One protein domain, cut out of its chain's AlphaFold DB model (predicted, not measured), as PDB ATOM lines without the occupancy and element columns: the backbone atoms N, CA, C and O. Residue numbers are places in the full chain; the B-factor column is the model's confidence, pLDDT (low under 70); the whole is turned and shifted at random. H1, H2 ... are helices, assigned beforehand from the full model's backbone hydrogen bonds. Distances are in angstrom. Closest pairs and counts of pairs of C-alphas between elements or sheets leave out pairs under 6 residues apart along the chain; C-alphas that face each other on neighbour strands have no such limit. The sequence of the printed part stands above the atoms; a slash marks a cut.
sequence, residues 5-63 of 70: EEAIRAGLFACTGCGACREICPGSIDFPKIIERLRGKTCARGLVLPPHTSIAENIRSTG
ATOM      1  N   GLU A   5      45.895 -17.226 171.671       86.75
ATOM      2  CA  GLU A   5      46.718 -16.194 172.303       86.75
ATOM      3  C   GLU A   5      45.846 -15.175 173.048       86.75
ATOM      4  O   GLU A   5      46.165 -14.761 174.162       86.75
ATOM      5  N   GLU A   6      44.710 -14.809 172.453       87.81
ATOM      6  CA  GLU A   6      43.727 -13.924 173.077       87.81
ATOM      7  C   GLU A   6      43.030 -14.610 174.258       87.81
ATOM      8  O   GLU A   6      42.792 -13.973 175.276       87.81
ATOM      9  N   ALA A   7      42.767 -15.919 174.184       87.12
ATOM     10  CA  ALA A   7      42.200 -16.664 175.309       87.12
ATOM     11  C   ALA A   7      43.126 -16.650 176.539       87.12
ATOM     12  O   ALA A   7      42.657 -16.522 177.670       87.12
ATOM     13  N   ILE A   8      44.444 -16.743 176.330       90.12
ATOM     14  CA  ILE A   8      45.432 -16.624 177.412       90.12
ATOM     15  C   ILE A   8      45.389 -15.224 178.022       90.12
ATOM     16  O   ILE A   8      45.280 -15.114 179.244       90.12
ATOM     17  N   ARG A   9      45.402 -14.172 177.191       89.31
ATOM     18  CA  ARG A   9      45.271 -12.778 177.656       89.31
ATOM     19  C   ARG A   9      43.970 -12.527 178.411       89.31
ATOM     20  O   ARG A   9      43.980 -11.837 179.422       89.31
ATOM     21  N   ALA A  10      42.874 -13.132 177.962       90.44
ATOM     22  CA  ALA A  10      41.558 -13.035 178.583       90.44
ATOM     23  C   ALA A  10      41.421 -13.846 179.888       90.44
ATOM     24  O   ALA A  10      40.344 -13.875 180.480       90.44
ATOM     25  N   GLY A  11      42.484 -14.513 180.352       92.25
ATOM     26  CA  GLY A  11      42.493 -15.184 181.649       92.25
ATOM     27  C   GLY A  11      42.145 -16.671 181.607       92.25
ATOM     28  O   GLY A  11      41.677 -17.211 182.608       92.25
ATOM     29  N   LEU A  12      42.425 -17.386 180.509       93.81
ATOM     30  CA  LEU A  12      42.276 -18.854 180.451       93.81
ATOM     31  C   LEU A  12      42.950 -19.574 181.640       93.81
ATOM     32  O   LEU A  12      42.447 -20.583 182.145       93.81
ATOM     33  N   PHE A  13      44.079 -19.053 182.120       94.38
ATOM     34  CA  PHE A  13      44.815 -19.595 183.265       94.38
ATOM     35  C   PHE A  13      44.378 -19.038 184.632       94.38
ATOM     36  O   PHE A  13      44.865 -19.517 185.647       94.38
ATOM     37  N   ALA A  14      43.419 -18.108 184.687       94.88
ATOM     38  CA  ALA A  14      42.893 -17.565 185.945       94.88
ATOM     39  C   ALA A  14      41.909 -18.515 186.651       94.88
ATOM     40  O   ALA A  14      41.722 -18.435 187.862       94.88
ATOM     41  N   CYS A  15      41.275 -19.436 185.917       95.94
ATOM     42  CA  CYS A  15      40.397 -20.435 186.524       95.94
ATOM     43  C   CYS A  15      41.190 -21.362 187.463       95.94
ATOM     44  O   CYS A  15      42.095 -22.080 187.036       95.94
ATOM     45  N   THR A  16      40.815 -21.397 188.736       96.25
ATOM     46  CA  THR A  16      41.470 -22.240 189.748       96.25
ATOM     47  C   THR A  16      41.054 -23.708 189.667       96.25
ATOM     48  O   THR A  16      41.675 -24.554 190.297       96.25
ATOM     49  N   GLY A  17      40.010 -24.028 188.894       96.25
ATOM     50  CA  GLY A  17      39.465 -25.383 188.805       96.25
ATOM     51  C   GLY A  17      38.584 -25.784 189.993       96.25
ATOM     52  O   GLY A  17      38.342 -26.969 190.177       96.25
ATOM     53  N   CYS A  18      38.070 -24.829 190.780       97.44
ATOM     54  CA  CYS A  18      37.287 -25.121 191.992       97.44
ATOM     55  C   CYS A  18      35.936 -25.821 191.757       97.44
ATOM     56  O   CYS A  18      35.345 -26.335 192.699       97.44
ATOM     57  N   GLY A  19      35.406 -25.808 190.530       97.12
ATOM     58  CA  GLY A  19      34.150 -26.488 190.195       97.12
ATOM     59  C   GLY A  19      32.865 -25.727 190.527       97.12
ATOM     60  O   GLY A  19      31.812 -26.121 190.040       97.12
ATOM     61  N   ALA A  20      32.928 -24.605 191.250       97.88
ATOM     62  CA  ALA A  20      31.734 -23.871 191.690       97.88
ATOM     63  C   ALA A  20      30.774 -23.510 190.541       97.88
ATOM     64  O   ALA A  20      29.561 -23.630 190.682       97.88
ATOM     65  N   CYS A  21      31.310 -23.127 189.378       97.25
ATOM     66  CA  CYS A  21      30.506 -22.804 188.198       97.25
ATOM     67  C   CYS A  21      29.725 -23.999 187.631       97.25
ATOM     68  O   CYS A  21      28.649 -23.786 187.084       97.25
ATOM     69  N   ARG A  22      30.237 -25.232 187.762       98.00
ATOM     70  CA  ARG A  22      29.530 -26.453 187.350       98.00
ATOM     71  C   ARG A  22      28.330 -26.707 188.260       98.00
ATOM     72  O   ARG A  22      27.250 -26.985 187.756       98.00
ATOM     73  N   GLU A  23      28.521 -26.561 189.570       97.88
ATOM     74  CA  GLU A  23      27.490 -26.848 190.578       97.88
ATOM     75  C   GLU A  23      26.280 -25.910 190.473       97.88
ATOM     76  O   GLU A  23      25.147 -26.338 190.655       97.88
ATOM     77  N   ILE A  24      26.502 -24.634 190.135       97.75
ATOM     78  CA  ILE A  24      25.415 -23.646 190.017       97.75
ATOM     79  C   ILE A  24      24.789 -23.578 188.618       97.75
ATOM     80  O   ILE A  24      23.843 -22.819 188.410       97.75
ATOM     81  N   CYS A  25      25.341 -24.283 187.623       97.50
ATOM     82  CA  CYS A  25      24.935 -24.084 186.236       97.50
ATOM     83  C   CYS A  25      23.555 -24.711 185.960       97.50
ATOM     84  O   CYS A  25      23.436 -25.938 185.986       97.50
ATOM     85  N   PRO A  26      22.533 -23.924 185.566       98.00
ATOM     86  CA  PRO A  26      21.209 -24.467 185.252       98.00
ATOM     87  C   PRO A  26      21.200 -25.329 183.980       98.00
ATOM     88  O   PRO A  26      20.305 -26.143 183.791       98.00
ATOM     89  N   GLY A  27      22.192 -25.151 183.102       97.75
ATOM     90  CA  GLY A  27      22.355 -25.928 181.872       97.75
ATOM     91  C   GLY A  27      23.251 -27.159 182.021       97.75
ATOM     92  O   GLY A  27      23.613 -27.748 181.007       97.75
ATOM     93  N   SER A  28      23.670 -27.503 183.245       96.50
ATOM     94  CA  SER A  28      24.555 -28.647 183.524       96.50
ATOM     95  C   SER A  28      25.861 -28.632 182.712       96.50
ATOM     96  O   SER A  28      26.360 -29.669 182.274       96.50
ATOM     97  N   ILE A  29      26.423 -27.439 182.492       97.81
ATOM     98  CA  ILE A  29      27.663 -27.260 181.731       97.81
ATOM     99  C   ILE A  29      28.869 -27.483 182.646       97.81
ATOM    100  O   ILE A  29      29.053 -26.788 183.647       97.81
ATOM    101  N   ASP A  30      29.760 -28.389 182.245       97.44
ATOM    102  CA  ASP A  30      31.041 -28.612 182.922       97.44
ATOM    103  C   ASP A  30      32.121 -27.635 182.419       97.44
ATOM    104  O   ASP A  30      33.006 -27.969 181.625       97.44
ATOM    105  N   PHE A  31      32.031 -26.382 182.870       96.50
ATOM    106  CA  PHE A  31      33.027 -25.354 182.560       96.50
ATOM    107  C   PHE A  31      34.458 -25.725 182.980       96.50
ATOM    108  O   PHE A  31      35.360 -25.508 182.166       96.50
ATOM    109  N   PRO A  32      34.721 -26.290 184.180       97.31
ATOM    110  CA  PRO A  32      36.064 -26.730 184.553       97.31
ATOM    111  C   PRO A  32      36.674 -27.673 183.515       97.31
ATOM    112  O   PRO A  32      37.804 -27.447 183.072       97.31
ATOM    113  N   LYS A  33      35.904 -28.663 183.040       97.50
ATOM    114  CA  LYS A  33      36.376 -29.604 182.020       97.50
ATOM    115  C   LYS A  33      36.627 -28.930 180.674       97.50
ATOM    116  O   LYS A  33      37.591 -29.262 179.983       97.50
ATOM    117  N   ILE A  34      35.792 -27.968 180.288       96.12
ATOM    118  CA  ILE A  34      35.993 -27.188 179.058       96.12
ATOM    119  C   ILE A  34      37.292 -26.376 179.143       96.12
ATOM    120  O   ILE A  34      38.093 -26.408 178.205       96.12
ATOM    121  N   ILE A  35      37.536 -25.695 180.265       96.12
ATOM    122  CA  ILE A  35      38.751 -24.906 180.488       96.12
ATOM    123  C   ILE A  35      40.001 -25.792 180.476       96.12
ATOM    124  O   ILE A  35      40.980 -25.445 179.815       96.12
ATOM    125  N   GLU A  36      39.968 -26.953 181.132       96.19
ATOM    126  CA  GLU A  36      41.061 -27.933 181.101       96.19
ATOM    127  C   GLU A  36      41.394 -28.355 179.659       96.19
ATOM    128  O   GLU A  36      42.552 -28.314 179.236       96.19
ATOM    129  N   ARG A  37      40.371 -28.678 178.854       95.56
ATOM    130  CA  ARG A  37      40.557 -29.045 177.440       95.56
ATOM    131  C   ARG A  37      41.131 -27.897 176.615       95.56
ATOM    132  O   ARG A  37      41.951 -28.138 175.730       95.56
ATOM    133  N   LEU A  38      40.713 -26.660 176.878       93.75
ATOM    134  CA  LEU A  38      41.263 -25.481 176.208       93.75
ATOM    135  C   LEU A  38      42.738 -25.277 176.564       93.75
ATOM    136  O   LEU A  38      43.537 -25.098 175.651       93.75
ATOM    137  N   ARG A  39      43.116 -25.402 177.843       94.88
ATOM    138  CA  ARG A  39      44.524 -25.363 178.278       94.88
ATOM    139  C   ARG A  39      45.358 -26.438 177.591       94.88
ATOM    140  O   ARG A  39      46.440 -26.147 177.101       94.88
ATOM    141  N   GLY A  40      44.837 -27.660 177.465       93.69
ATOM    142  CA  GLY A  40      45.511 -28.723 176.714       93.69
ATOM    143  C   GLY A  40      45.772 -28.337 175.252       93.69
ATOM    144  O   GLY A  40      46.880 -28.515 174.750       93.69
ATOM    145  N   LYS A  41      44.781 -27.734 174.581       92.75
ATOM    146  CA  LYS A  41      44.929 -27.247 173.199       92.75
ATOM    147  C   LYS A  41      45.932 -26.102 173.071       92.75
ATOM    148  O   LYS A  41      46.641 -26.055 172.070       92.75
ATOM    149  N   THR A  42      45.992 -25.176 174.032       92.69
ATOM    150  CA  THR A  42      46.984 -24.089 173.996       92.69
ATOM    151  C   THR A  42      48.388 -24.625 174.262       92.69
ATOM    152  O   THR A  42      49.298 -24.333 173.490       92.69
ATOM    153  N   CYS A  43      48.552 -25.503 175.256       92.06
ATOM    154  CA  CYS A  43      49.827 -26.154 175.557       92.06
ATOM    155  C   CYS A  43      50.365 -26.957 174.364       92.06
ATOM    156  O   CYS A  43      51.541 -26.841 174.038       92.06
ATOM    157  N   ALA A  44      49.509 -27.702 173.653       90.69
ATOM    158  CA  ALA A  44      49.901 -28.443 172.448       90.69
ATOM    159  C   ALA A  44      50.414 -27.543 171.306       90.69
ATOM    160  O   ALA A  44      51.099 -28.016 170.404       90.69
ATOM    161  N   ARG A  45      50.095 -26.244 171.340       90.81
ATOM    162  CA  ARG A  45      50.565 -25.230 170.384       90.81
ATOM    163  C   ARG A  45      51.772 -24.439 170.904       90.81
ATOM    164  O   ARG A  45      52.125 -23.430 170.308       90.81
ATOM    165  N   GLY A  46      52.368 -24.852 172.024       90.19
ATOM    166  CA  GLY A  46      53.459 -24.131 172.689       90.19
ATOM    167  C   GLY A  46      53.012 -22.874 173.441       90.19
ATOM    168  O   GLY A  46      53.844 -22.135 173.959       90.19
ATOM    169  N   LEU A  47      51.704 -22.623 173.532       91.81
ATOM    170  CA  LEU A  47      51.137 -21.463 174.213       91.81
ATOM    171  C   LEU A  47      50.833 -21.829 175.668       91.81
ATOM    172  O   LEU A  47      49.709 -22.182 176.039       91.81
ATOM    173  N   VAL A  48      51.882 -21.781 176.482       90.75
ATOM    174  CA  VAL A  48      51.881 -22.148 177.898       90.75
ATOM    175  C   VAL A  48      52.545 -21.043 178.719       90.75
ATOM    176  O   VAL A  48      53.437 -20.346 178.239       90.75
ATOM    177  N   LEU A  49      52.094 -20.855 179.960       90.75
ATOM    178  CA  LEU A  49      52.740 -19.910 180.869       90.75
ATOM    179  C   LEU A  49      54.093 -20.469 181.342       90.75
ATOM    180  O   LEU A  49      54.137 -21.647 181.704       90.75
ATOM    181  N   PRO A  50      55.155 -19.645 181.432       92.12
ATOM    182  CA  PRO A  50      56.485 -20.112 181.833       92.12
ATOM    183  C   PRO A  50      56.516 -20.956 183.122       92.12
ATOM    184  O   PRO A  50      57.141 -22.014 183.097       92.12
ATOM    185  N   PRO A  51      55.782 -20.609 184.206       93.31
ATOM    186  CA  PRO A  51      55.771 -21.429 185.420       93.31
ATOM    187  C   PRO A  51      55.244 -22.855 185.209       93.31
ATOM    188  O   PRO A  51      55.738 -23.794 185.828       93.31
ATOM    189  N   HIS A  52      54.262 -23.050 184.322       94.00
ATOM    190  CA  HIS A  52      53.738 -24.387 184.027       94.00
ATOM    191  C   HIS A  52      54.753 -25.241 183.262       94.00
ATOM    192  O   HIS A  52      54.800 -26.454 183.468       94.00
ATOM    193  N   THR A  53      55.582 -24.624 182.415       94.56
ATOM    194  CA  THR A  53      56.693 -25.316 181.750       94.56
ATOM    195  C   THR A  53      57.715 -25.795 182.776       94.56
ATOM    196  O   THR A  53      58.035 -26.982 182.780       94.56
ATOM    197  N   SER A  54      58.135 -24.923 183.699       95.75
ATOM    198  CA  SER A  54      59.094 -25.281 184.753       95.75
ATOM    199  C   SER A  54      58.579 -26.406 185.650       95.75
ATOM    200  O   SER A  54      59.302 -27.357 185.920       95.75
ATOM    201  N   ILE A  55      57.303 -26.363 186.050       96.00
ATOM    202  CA  ILE A  55      56.682 -27.449 186.826       96.00
ATOM    203  C   ILE A  55      56.746 -28.776 186.055       96.00
ATOM    204  O   ILE A  55      57.093 -29.809 186.624       96.00
ATOM    205  N   ALA A  56      56.427 -28.768 184.758       95.31
ATOM    206  CA  ALA A  56      56.468 -29.980 183.944       95.31
ATOM    207  C   ALA A  56      57.896 -30.526 183.773       95.31
ATOM    208  O   ALA A  56      58.088 -31.739 183.724       95.31
ATOM    209  N   GLU A  57      58.898 -29.654 183.671       95.75
ATOM    210  CA  GLU A  57      60.315 -30.033 183.621       95.75
ATOM    211  C   GLU A  57      60.804 -30.612 184.949       95.75
ATOM    212  O   GLU A  57      61.453 -31.659 184.948       95.75
ATOM    213  N   ASN A  58      60.428 -30.002 186.076       96.81
ATOM    214  CA  ASN A  58      60.717 -30.519 187.413       96.81
ATOM    215  C   ASN A  58      60.152 -31.933 187.582       96.81
ATOM    216  O   ASN A  58      60.894 -32.862 187.881       96.81
ATOM    217  N   ILE A  59      58.873 -32.144 187.246       96.75
ATOM    218  CA  ILE A  59      58.247 -33.473 187.331       96.75
ATOM    219  C   ILE A  59      59.019 -34.507 186.500       96.75
ATOM    220  O   ILE A  59      59.242 -35.623 186.963       96.75
ATOM    221  N   ARG A  60      59.450 -34.154 185.282       96.06
ATOM    222  CA  ARG A  60      60.206 -35.070 184.407       96.06
ATOM    223  C   ARG A  60      61.613 -35.375 184.919       96.06
ATOM    224  O   ARG A  60      62.128 -36.444 184.614       96.06
ATOM    225  N   SER A  61      62.245 -34.436 185.618       96.12
ATOM    226  CA  SER A  61      63.656 -34.529 186.012       96.12
ATOM    227  C   SER A  61      63.861 -35.040 187.436       96.12
ATOM    228  O   SER A  61      64.800 -35.795 187.669       96.12
ATOM    229  N   THR A  62      62.995 -34.660 188.375       96.06
ATOM    230  CA  THR A  62      63.115 -34.990 189.804       96.06
ATOM    231  C   THR A  62      61.944 -35.812 190.337       96.06
ATOM    232  O   THR A  62      61.935 -36.172 191.508       96.06
ATOM    233  N   GLY A  63      60.933 -36.097 189.512       96.00
ATOM    234  CA  GLY A  63      59.744 -36.845 189.930       96.00
ATOM    235  C   GLY A  63      58.739 -36.032 190.753       96.00
ATOM    236  O   GLY A  63      57.702 -36.565 191.138       96.00
TER     237      GLY A  63
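AT A GLANCE: This is residues 5 to 63 of the 70 residues of the protein "4Fe-4S ferredoxin-type domain-containing protein" of Hadesarchaea archaeon (UniProt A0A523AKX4). The model is an open, elongated fold. From H1 the backbone runs out through residues 10 to 19 and short H2, turns back through residues 24 to 30, and returns along H3; beyond H3, H4 makes an arm whose residues 54 to 62, with residue 63, stick out free. The printed part has 59 residues, with four named helices in the order H1, H2, H3, H4 and no named strand, and its class is all helix. It is loose, with a radius of gyration of the C-alphas of 13.6 A, and spans 43 by 28 by 16 A.

HOW THE PARTS SIT: Start at H1, residues 5 to 9, which is near H3, residues 31 to 43, with 7 pairs of C-alphas within 10 A. Go on to H2, residues 20 to 23: it touches H3, whose residues 31 to 32 alone take part, and the closest C-alphas, those of Arg 22 and Phe 31, are 6.0 A apart. H4, residues 50 to 62, touches no helix; it is apart from H1, H2 and H3. In H1, H3 and H4 every O i to N i+4 pair is within hydrogen-bond range, while H2 is too short for such a pair.

IN THESE COORDINATES: Find C-alpha 5 at (46.718, -16.194, 172.303), where H1 begins. H3 starts at C-alpha 31, (33.027, -25.354, 182.560), and runs 18.2 A to C-alpha 43. H4 runs 18.1 A from C-alpha 50 to C-alpha 62 at (63.115, -34.990, 189.804).

THE WHOLE: The two C-alphas farthest apart, those of Pro 26 and Ser 61, are 43.6 A apart. The printed part has no cut, and its three links are short. Its mean pLDDT is 94.5, and no printed residue is under 70.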